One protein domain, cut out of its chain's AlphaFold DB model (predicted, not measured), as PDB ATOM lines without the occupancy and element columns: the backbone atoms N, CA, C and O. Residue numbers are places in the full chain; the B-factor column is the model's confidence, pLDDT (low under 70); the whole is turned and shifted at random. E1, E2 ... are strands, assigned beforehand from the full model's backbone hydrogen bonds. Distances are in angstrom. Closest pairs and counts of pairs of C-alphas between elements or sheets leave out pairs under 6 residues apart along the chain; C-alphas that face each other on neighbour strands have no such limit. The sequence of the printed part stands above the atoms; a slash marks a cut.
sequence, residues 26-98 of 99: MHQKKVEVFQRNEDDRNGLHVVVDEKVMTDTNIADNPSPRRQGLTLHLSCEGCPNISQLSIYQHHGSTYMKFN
ATOM      1  N   MET A  26     -29.103 -24.149  33.132       96.31
ATOM      2  CA  MET A  26     -29.033 -25.511  32.600       96.31
ATOM      3  C   MET A  26     -29.364 -25.522  31.105       96.31
ATOM      4  O   MET A  26     -30.506 -25.301  30.708       96.31
ATOM      5  N   HIS A  27     -28.373 -25.821  30.267       96.12
ATOM      6  CA  HIS A  27     -28.539 -25.921  28.815       96.12
ATOM      7  C   HIS A  27     -28.944 -27.325  28.402       96.12
ATOM      8  O   HIS A  27     -28.242 -28.279  28.725       96.12
ATOM      9  N   GLN A  28     -30.011 -27.440  27.614       95.94
ATOM     10  CA  GLN A  28     -30.367 -28.677  26.918       95.94
ATOM     11  C   GLN A  28     -29.353 -28.970  25.807       95.94
ATOM     12  O   GLN A  28     -28.981 -28.075  25.047       95.94
ATOM     13  N   LYS A  29     -28.878 -30.216  25.746       95.88
ATOM     14  CA  LYS A  29     -27.929 -30.707  24.740       95.88
ATOM     15  C   LYS A  29     -28.570 -31.840  23.943       95.88
ATOM     16  O   LYS A  29     -29.422 -31.593  23.100       95.88
ATOM     17  N   LYS A  30     -28.203 -33.078  24.263       97.12
ATOM     18  CA  LYS A  30     -28.729 -34.291  23.644       97.12
ATOM     19  C   LYS A  30     -30.066 -34.688  24.270       97.12
ATOM     20  O   LYS A  30     -30.225 -34.635  25.491       97.12
ATOM     21  N   VAL A  31     -30.993 -35.147  23.441       98.12
ATOM     22  CA  VAL A  31     -32.280 -35.714  23.853       98.12
ATOM     23  C   VAL A  31     -32.366 -37.153  23.367       98.12
ATOM     24  O   VAL A  31     -32.106 -37.429  22.200       98.12
ATOM     25  N   GLU A  32     -32.753 -38.066  24.248       98.19
ATOM     26  CA  GLU A  32     -32.993 -39.472  23.918       98.19
ATOM     27  C   GLU A  32     -34.454 -39.809  24.206       98.19
ATOM     28  O   GLU A  32     -34.948 -39.549  25.305       98.19
ATOM     29  N   VAL A  33     -35.151 -40.361  23.216       98.12
ATOM     30  CA  VAL A  33     -36.552 -40.778  23.302       98.12
ATOM     31  C   VAL A  33     -36.621 -42.287  23.122       98.12
ATOM     32  O   VAL A  33     -36.163 -42.822  22.114       98.12
ATOM     33  N   PHE A  34     -37.249 -42.962  24.076       97.38
ATOM     34  CA  PHE A  34     -37.474 -44.400  24.064       97.38
ATOM     35  C   PHE A  34     -38.969 -44.670  23.953       97.38
ATOM     36  O   PHE A  34     -39.743 -44.311  24.844       97.38
ATOM     37  N   GLN A  35     -39.374 -45.338  22.879       95.38
ATOM     38  CA  GLN A  35     -40.758 -45.700  22.615       95.38
ATOM     39  C   GLN A  35     -40.900 -47.214  22.519       95.38
ATOM     40  O   GLN A  35     -40.238 -47.863  21.716       95.38
ATOM     41  N   ARG A  36     -41.811 -47.785  23.303       93.12
ATOM     42  CA  ARG A  36     -42.194 -49.198  23.215       93.12
ATOM     43  C   ARG A  36     -43.590 -49.421  23.780       93.12
ATOM     44  O   ARG A  36     -44.082 -48.567  24.528       93.12
ATOM     45  N   ASN A  37     -44.200 -50.564  23.470       90.56
ATOM     46  CA  ASN A  37     -45.359 -51.011  24.235       90.56
ATOM     47  C   ASN A  37     -44.920 -51.500  25.616       90.56
ATOM     48  O   ASN A  37     -43.732 -51.679  25.895       90.56
ATOM     49  N   GLU A  38     -45.898 -51.676  26.498       88.94
ATOM     50  CA  GLU A  38     -45.639 -52.147  27.850       88.94
ATOM     51  C   GLU A  38     -44.945 -53.514  27.837       88.94
ATOM     52  O   GLU A  38     -45.431 -54.449  27.213       88.94
ATOM     53  N   ASP A  39     -43.805 -53.602  28.523       87.00
ATOM     54  CA  ASP A  39     -42.990 -54.813  28.693       87.00
ATOM     55  C   ASP A  39     -42.343 -55.388  27.414       87.00
ATOM     56  O   ASP A  39     -41.646 -56.405  27.482       87.00
ATOM     57  N   ASP A  40     -42.464 -54.707  26.268       89.06
ATOM     58  CA  ASP A  40     -41.798 -55.123  25.030       89.06
ATOM     59  C   ASP A  40     -40.271 -55.105  25.188       89.06
ATOM     60  O   ASP A  40     -39.690 -54.174  25.755       89.06
ATOM     61  N   ARG A  41     -39.611 -56.141  24.652       84.12
ATOM     62  CA  ARG A  41     -38.143 -56.298  24.696       84.12
ATOM     63  C   ARG A  41     -37.404 -55.388  23.720       84.12
ATOM     64  O   ARG A  41     -36.237 -55.091  23.942       84.12
ATOM     65  N   ASN A  42     -38.086 -54.977  22.656       88.31
ATOM     66  CA  ASN A  42     -37.573 -54.070  21.640       88.31
ATOM     67  C   ASN A  42     -38.439 -52.811  21.627       88.31
ATOM     68  O   ASN A  42     -39.617 -52.847  21.980       88.31
ATOM     69  N   GLY A  43     -37.865 -51.706  21.182       94.31
ATOM     70  CA  GLY A  43     -38.594 -50.464  20.974       94.31
ATOM     71  C   GLY A  43     -37.934 -49.640  19.888       94.31
ATOM     72  O   GLY A  43     -37.034 -50.119  19.211       94.31
ATOM     73  N   LEU A  44     -38.386 -48.407  19.726       97.25
ATOM     74  CA  LEU A  44     -37.701 -47.386  18.956       97.25
ATOM     75  C   LEU A  44     -36.915 -46.505  19.926       97.25
ATOM     76  O   LEU A  44     -37.476 -45.984  20.891       97.25
ATOM     77  N   HIS A  45     -35.636 -46.326  19.643       97.81
ATOM     78  CA  HIS A  45     -34.775 -45.372  20.314       97.81
ATOM     79  C   HIS A  45     -34.391 -44.277  19.319       97.81
ATOM     80  O   HIS A  45     -33.939 -44.568  18.211       97.81
ATOM     81  N   VAL A  46     -34.621 -43.020  19.695       98.38
ATOM     82  CA  VAL A  46     -34.276 -41.842  18.895       98.38
ATOM     83  C   VAL A  46     -33.356 -40.948  19.706       98.38
ATOM     84  O   VAL A  46     -33.727 -40.503  20.789       98.38
ATOM     85  N   VAL A  47     -32.193 -40.633  19.149       98.19
ATOM     86  CA  VAL A  47     -31.242 -39.675  19.712       98.19
ATOM     87  C   VAL A  47     -31.241 -38.423  18.848       98.19
ATOM     88  O   VAL A  47     -31.009 -38.505  17.641       98.19
ATOM     89  N   VAL A  48     -31.478 -37.268  19.465       97.75
ATOM     90  CA  VAL A  48     -31.400 -35.948  18.833       97.75
ATOM     91  C   VAL A  48     -30.268 -35.157  19.476       97.75
ATOM     92  O   VAL A  48     -30.279 -34.908  20.681       97.75
ATOM     93  N   ASP A  49     -29.298 -34.779  18.655       94.62
ATOM     94  CA  ASP A  49     -28.166 -33.913  18.995       94.62
ATOM     95  C   ASP A  49     -27.837 -33.048  17.756       94.62
ATOM     96  O   ASP A  49     -28.758 -32.572  17.091       94.62
ATOM     97  N   GLU A  50     -26.569 -32.913  17.349       94.69
ATOM     98  CA  GLU A  50     -26.192 -32.325  16.046       94.69
ATOM     99  C   GLU A  50     -26.783 -33.081  14.839       94.69
ATOM    100  O   GLU A  50     -26.887 -32.548  13.734       94.69
ATOM    101  N   LYS A  51     -27.174 -34.343  15.048       96.19
ATOM    102  CA  LYS A  51     -27.852 -35.202  14.076       96.19
ATOM    103  C   LYS A  51     -28.931 -36.031  14.761       96.19
ATOM    104  O   LYS A  51     -28.930 -36.196  15.980       96.19
ATOM    105  N   VAL A  52     -29.811 -36.608  13.949       98.12
ATOM    106  CA  VAL A  52     -30.788 -37.600  14.401       98.12
ATOM    107  C   VAL A  52     -30.223 -38.997  14.163       98.12
ATOM    108  O   VAL A  52     -29.785 -39.312  13.056       98.12
ATOM    109  N   MET A  53     -30.231 -39.835  15.196       97.88
ATOM    110  CA  MET A  53     -29.928 -41.263  15.096       97.88
ATOM    111  C   MET A  53     -31.127 -42.069  15.578       97.88
ATOM    112  O   MET A  53     -31.824 -41.655  16.503       97.88
ATOM    113  N   THR A  54     -31.360 -43.219  14.952       97.75
ATOM    114  CA  THR A  54     -32.449 -44.123  15.323       97.75
ATOM    115  C   THR A  54     -31.961 -45.557  15.350       97.75
ATOM    116  O   THR A  54     -31.293 -45.994  14.410       97.75
ATOM    117  N   ASP A  55     -32.357 -46.303  16.370       96.12
ATOM    118  CA  ASP A  55     -32.113 -47.736  16.480       96.12
ATOM    119  C   ASP A  55     -33.239 -48.414  17.281       96.12
ATOM    120  O   ASP A  55     -34.257 -47.791  17.597       96.12
ATOM    121  N   THR A  56     -33.098 -49.715  17.552       95.62
ATOM    122  CA  THR A  56     -34.088 -50.491  18.314       95.62
ATOM    123  C   THR A  56     -33.609 -50.942  19.695       95.62
ATOM    124  O   THR A  56     -34.282 -51.737  20.357       95.62
ATOM    125  N   ASN A  57     -32.433 -50.487  20.122       92.62
ATOM    126  CA  ASN A  57     -31.847 -50.802  21.412       92.62
ATOM    127  C   ASN A  57     -32.395 -49.856  22.485       92.62
ATOM    128  O   ASN A  57     -32.139 -48.659  22.493       92.62
ATOM    129  N   ILE A  58     -33.128 -50.427  23.435       93.12
ATOM    130  CA  ILE A  58     -33.776 -49.696  24.529       93.12
ATOM    131  C   ILE A  58     -33.156 -50.009  25.896       93.12
ATOM    132  O   ILE A  58     -33.810 -49.810  26.918       93.12
ATOM    133  N   ALA A  59     -31.922 -50.527  25.930       91.94
ATOM    134  CA  ALA A  59     -31.239 -50.888  27.175       91.94
ATOM    135  C   ALA A  59     -31.122 -49.704  28.150       91.94
ATOM    136  O   ALA A  59     -31.272 -49.893  29.356       91.94
ATOM    137  N   ASP A  60     -30.940 -48.492  27.618       93.25
ATOM    138  CA  ASP A  60     -30.782 -47.255  28.392       93.25
ATOM    139  C   ASP A  60     -32.110 -46.518  28.653       93.25
ATOM    140  O   ASP A  60     -32.120 -45.395  29.162       93.25
ATOM    141  N   ASN A  61     -33.254 -47.136  28.335       95.25
ATOM    142  CA  ASN A  61     -34.560 -46.546  28.606       95.25
ATOM    143  C   ASN A  61     -34.757 -46.350  30.122       95.25
ATOM    144  O   ASN A  61     -34.778 -47.334  30.870       95.25
ATOM    145  N   PRO A  62     -34.989 -45.113  30.607       95.12
ATOM    146  CA  PRO A  62     -35.173 -44.868  32.034       95.12
ATOM    147  C   PRO A  62     -36.473 -45.478  32.584       95.12
ATOM    148  O   PRO A  62     -36.613 -45.633  33.801       95.12
ATOM    149  N   SER A  63     -37.426 -45.829  31.711       93.44
ATOM    150  CA  SER A  63     -38.631 -46.560  32.085       93.44
ATOM    151  C   SER A  63     -38.409 -48.077  32.062       93.44
ATOM    152  O   SER A  63     -38.183 -48.658  30.994       93.44
ATOM    153  N   PRO A  64     -38.634 -48.779  33.188       87.31
ATOM    154  CA  PRO A  64     -38.496 -50.231  33.241       87.31
ATOM    155  C   PRO A  64     -39.579 -50.966  32.449       87.31
ATOM    156  O   PRO A  64     -39.384 -52.130  32.102       87.31
ATOM    157  N   ARG A  65     -40.708 -50.312  32.130       89.06
ATOM    158  CA  ARG A  65     -41.858 -50.975  31.488       89.06
ATOM    159  C   ARG A  65     -42.436 -50.259  30.274       89.06
ATOM    160  O   ARG A  65     -43.091 -50.916  29.481       89.06
ATOM    161  N   ARG A  66     -42.231 -48.950  30.103       89.75
ATOM    162  CA  ARG A  66     -42.877 -48.166  29.036       89.75
ATOM    163  C   ARG A  66     -41.896 -47.205  28.358       89.75
ATOM    164  O   ARG A  66     -40.743 -47.557  28.118       89.75
ATOM    165  N   GLN A  67     -42.400 -46.033  27.998       92.75
ATOM    166  CA  GLN A  67     -41.748 -44.971  27.254       92.75
ATOM    167  C   GLN A  67     -40.901 -44.127  28.208       92.75
ATOM    168  O   GLN A  67     -41.246 -43.981  29.388       92.75
ATOM    169  N   GLY A  68     -39.819 -43.557  27.694       96.12
ATOM    170  CA  GLY A  68     -38.889 -42.757  28.475       96.12
ATOM    171  C   GLY A  68     -38.263 -41.640  27.655       96.12
ATOM    172  O   GLY A  68     -38.185 -41.713  26.432       96.12
ATOM    173  N   LEU A  69     -37.814 -40.610  28.357       97.88
ATOM    174  CA  LEU A  69     -37.061 -39.488  27.821       97.88
ATOM    175  C   LEU A  69     -35.839 -39.268  28.711       97.88
ATOM    176  O   LEU A  69     -35.991 -39.182  29.930       97.88
ATOM    177  N   THR A  70     -34.664 -39.103  28.114       97.94
ATOM    178  CA  THR A  70     -33.455 -38.660  28.816       97.94
ATOM    179  C   THR A  70     -32.949 -37.370  28.182       97.94
ATOM    180  O   THR A  70     -32.621 -37.328  26.999       97.94
ATOM    181  N   LEU A  71     -32.878 -36.304  28.976       97.75
ATOM    182  CA  LEU A  71     -32.298 -35.016  28.602       97.75
ATOM    183  C   LEU A  71     -30.881 -34.917  29.157       97.75
ATOM    184  O   LEU A  71     -30.681 -35.049  30.363       97.75
ATOM    185  N   HIS A  72     -29.909 -34.622  28.302       97.31
ATOM    186  CA  HIS A  72     -28.543 -34.309  28.711       97.31
ATOM    187  C   HIS A  72     -28.412 -32.802  28.855       97.31
ATOM    188  O   HIS A  72     -28.740 -32.049  27.938       97.31
ATOM    189  N   LEU A  73     -27.949 -32.368  30.021       96.94
ATOM    190  CA  LEU A  73     -27.931 -30.973  30.424       96.94
ATOM    191  C   LEU A  73     -26.518 -30.563  30.826       96.94
ATOM    192  O   LEU A  73     -25.909 -31.221  31.668       96.94
ATOM    193  N   SER A  74     -26.013 -29.460  30.282       97.12
ATOM    194  CA  SER A  74     -24.762 -28.850  30.748       97.12
ATOM    195  C   SER A  74     -25.052 -27.627  31.612       97.12
ATOM    196  O   SER A  74     -25.873 -26.790  31.234       97.12
ATOM    197  N   CYS A  75     -24.360 -27.497  32.739       97.12
ATOM    198  CA  CYS A  75     -24.474 -26.336  33.619       97.12
ATOM    199  C   CYS A  75     -23.481 -25.232  33.213       97.12
ATOM    200  O   CYS A  75     -22.320 -25.524  32.947       97.12
ATOM    201  N   GLU A  76     -23.894 -23.962  33.211       97.50
ATOM    202  CA  GLU A  76     -22.944 -22.841  33.056       97.50
ATOM    203  C   GLU A  76     -22.176 -22.533  34.349       97.50
ATOM    204  O   GLU A  76     -21.078 -21.985  34.318       97.50
ATOM    205  N   GLY A  77     -22.752 -22.877  35.506       95.94
ATOM    206  CA  GLY A  77     -22.169 -22.596  36.819       95.94
ATOM    207  C   GLY A  77     -21.138 -23.625  37.296       95.94
ATOM    208  O   GLY A  77     -20.492 -23.402  38.316       95.94
ATOM    209  N   CYS A  78     -21.006 -24.773  36.624       96.06
ATOM    210  CA  CYS A  78     -19.991 -25.791  36.918       96.06
ATOM    211  C   CYS A  78     -19.800 -26.723  35.705       96.06
ATOM    212  O   CYS A  78     -20.728 -26.863  34.917       96.06
ATOM    213  N   PRO A  79     -18.664 -27.430  35.562       94.94
ATOM    214  CA  PRO A  79     -18.384 -28.261  34.381       94.94
ATOM    215  C   PRO A  79     -19.210 -29.562  34.298       94.94
ATOM    216  O   PRO A  79     -18.913 -30.428  33.479       94.94
ATOM    217  N   ASN A  80     -20.218 -29.744  35.158       92.88
ATOM    218  CA  ASN A  80     -20.964 -30.993  35.245       92.88
ATOM    219  C   ASN A  80     -21.987 -31.138  34.109       92.88
ATOM    220  O   ASN A  80     -22.753 -30.213  33.822       92.88
ATOM    221  N   ILE A  81     -22.060 -32.343  33.541       94.44
ATOM    222  CA  ILE A  81     -23.126 -32.761  32.627       94.44
ATOM    223  C   ILE A  81     -24.064 -33.678  33.406       94.44
ATOM    224  O   ILE A  81     -23.642 -34.683  33.969       94.44
ATOM    225  N   SER A  82     -25.338 -33.310  33.478       95.25
ATOM    226  CA  SER A  82     -26.367 -34.042  34.219       95.25
ATOM    227  C   SER A  82     -27.384 -34.644  33.259       95.25
ATOM    228  O   SER A  82     -27.734 -34.024  32.260       95.25
ATOM    229  N   GLN A  83     -27.901 -35.826  33.580       97.06
ATOM    230  CA  GLN A  83     -28.983 -36.448  32.819       97.06
ATOM    231  C   GLN A  83     -30.285 -36.361  33.606       97.06
ATOM    232  O   GLN A  83     -30.348 -36.852  34.733       97.06
ATOM    233  N   LEU A  84     -31.314 -35.751  33.026       97.69
ATOM    234  CA  LEU A  84     -32.666 -35.722  33.572       97.69
ATOM    235  C   LEU A  84     -33.524 -36.749  32.834       97.69
ATOM    236  O   LEU A  84     -33.774 -36.614  31.640       97.69
ATOM    237  N   SER A  85     -34.009 -37.743  33.567       97.56
ATOM    238  CA  SER A  85     -34.930 -38.748  33.049       97.56
ATOM    239  C   SER A  85     -36.373 -38.362  33.346       97.56
ATOM    240  O   SER A  85     -36.693 -38.036  34.492       97.56
ATOM    241  N   ILE A  86     -37.245 -38.472  32.344       97.44
ATOM    242  CA  ILE A  86     -38.701 -38.354  32.465       97.44
ATOM    243  C   ILE A  86     -39.323 -39.657  31.973       97.44
ATOM    244  O   ILE A  86     -39.105 -40.066  30.834       97.44
ATOM    245  N   TYR A  87     -40.076 -40.341  32.826       96.25
ATOM    246  CA  TYR A  87     -40.660 -41.632  32.470       96.25
ATOM    247  C   TYR A  87     -41.884 -41.973  33.307       96.25
ATOM    248  O   TYR A  87     -42.076 -41.454  34.403       96.25
ATOM    249  N   GLN A  88     -42.705 -42.890  32.801       90.19
ATOM    250  CA  GLN A  88     -43.915 -43.334  33.482       90.19
ATOM    251  C   GLN A  88     -43.703 -44.674  34.203       90.19
ATOM    252  O   GLN A  88     -43.041 -45.576  33.684       90.19
ATOM    253  N   HIS A  89     -44.282 -44.799  35.401       86.81
ATOM    254  CA  HIS A  89     -44.367 -46.044  36.167       86.81
ATOM    255  C   HIS A  89     -45.660 -46.056  37.007       86.81
ATOM    256  O   HIS A  89     -45.959 -45.088  37.700       86.81
ATOM    257  N   HIS A  90     -46.466 -47.123  36.908       88.00
ATOM    258  CA  HIS A  90     -47.763 -47.271  37.604       88.00
ATOM    259  C   HIS A  90     -48.693 -46.040  37.546       88.00
ATOM    260  O   HIS A  90     -49.223 -45.593  38.558       88.00
ATOM    261  N   GLY A  91     -48.890 -45.465  36.358       86.88
ATOM    262  CA  GLY A  91     -49.794 -44.323  36.166       86.88
ATOM    263  C   GLY A  91     -49.178 -42.963  36.501       86.88
ATOM    264  O   GLY A  91     -49.750 -41.948  36.128       86.88
ATOM    265  N   SER A  92     -48.003 -42.934  37.131       93.56
ATOM    266  CA  SER A  92     -47.329 -41.699  37.539       93.56
ATOM    267  C   SER A  92     -46.156 -41.370  36.623       93.56
ATOM    268  O   SER A  92     -45.400 -42.261  36.232       93.56
ATOM    269  N   THR A  93     -45.984 -40.085  36.315       94.75
ATOM    270  CA  THR A  93     -44.801 -39.564  35.617       94.75
ATOM    271  C   THR A  93     -43.756 -39.147  36.640       94.75
ATOM    272  O   THR A  93     -44.027 -38.347  37.531       94.75
ATOM    273  N   TYR A  94     -42.552 -39.682  36.495       94.62
ATOM    274  CA  TYR A  94     -41.403 -39.397  37.337       94.62
ATOM    275  C   TYR A  94     -40.406 -38.528  36.587       94.62
ATOM    276  O   TYR A  94     -40.209 -38.693  35.385       94.62
ATOM    277  N   MET A  95     -39.757 -37.636  37.329       96.00
ATOM    278  CA  MET A  95     -38.643 -36.817  36.865       96.00
ATOM    279  C   MET A  95     -37.501 -36.964  37.867       96.00
ATOM    280  O   MET A  95     -37.708 -36.759  39.065       96.00
ATOM    281  N   LYS A  96     -36.308 -37.349  37.411       95.19
ATOM    282  CA  LYS A  96     -35.136 -37.483  38.291       95.19
ATOM    283  C   LYS A  96     -33.831 -37.227  37.553       95.19
ATOM    284  O   LYS A  96     -33.698 -37.598  36.389       95.19
ATOM    285  N   PHE A  97     -32.845 -36.688  38.262       95.62
ATOM    286  CA  PHE A  97     -31.465 -36.752  37.799       95.62
ATOM    287  C   PHE A  97     -30.912 -38.171  37.977       95.62
ATOM    288  O   PHE A  97     -31.097 -38.770  39.043       95.62
ATOM    289  N   ASN A  98     -30.246 -38.696  36.949       89.50
ATOM    290  CA  ASN A  98     -29.538 -39.975  37.021       89.50
ATOM    291  C   ASN A  98     -28.293 -39.810  37.898       89.50
ATOM    292  O   ASN A  98     -27.647 -38.767  37.834       89.50
TER     293      ASN A  98
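Overview. This is residues 26 to 98 of the 99 residues of an uncharacterized protein of Marinomonas sp. S3726 (UniProt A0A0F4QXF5). Six antiparallel strands side by side form one twisted sheet, with no named helix on it, and the outline of the whole is flat. Two meanders, each strand the antiparallel neighbour of the one before, E1 E2 E3 and E4 E5 E6, join along E1 and E4, giving the order E3 E2 E1 E4 E5 E6. The printed part has 73 residues, 42 of them in the six named strands, and its class is all strand; it is compact, with a radius of gyration of the C-alphas of 12.8 A, and spans 39 by 28 by 14 A.

Arrangement. E1, residues 26 to 35, bends by 62 degrees at residue 29. It forms a hairpin with E2, residues 44 to 48; N 33 and O 46 are 2.8 A apart, within hydrogen-bond range, like the pairs below. E2 and edge strand E3, residues 52 to 55, form a hairpin: N 47 and O 53, 2.9 A. E4, residues 68 to 75, is antiparallel to E1: N 70 and O 32, 2.9 A. E1, E2, E3 and E4 make a Greek key, four strands in a row of which E1, E2 and E3 are a meander and the first, E1, is the antiparallel neighbour of the fourth, E4. Hairpins join E4 to E5, residues 81 to 89, N 71 and O 84, 2.8 A, and E5 to edge strand E6, residues 92 to 97, N 87 and O 94, 3.0 A.

Along the chain. E1 runs 25.4 A from C-alpha 26 at (-29.033, -25.511, 32.600); E6 ends at C-alpha 97, (-31.465, -36.752, 37.799).

Size, cuts and confidence. The printed part has no cut. The link E3 to E4 is long. No printed residue is under 70 in pLDDT.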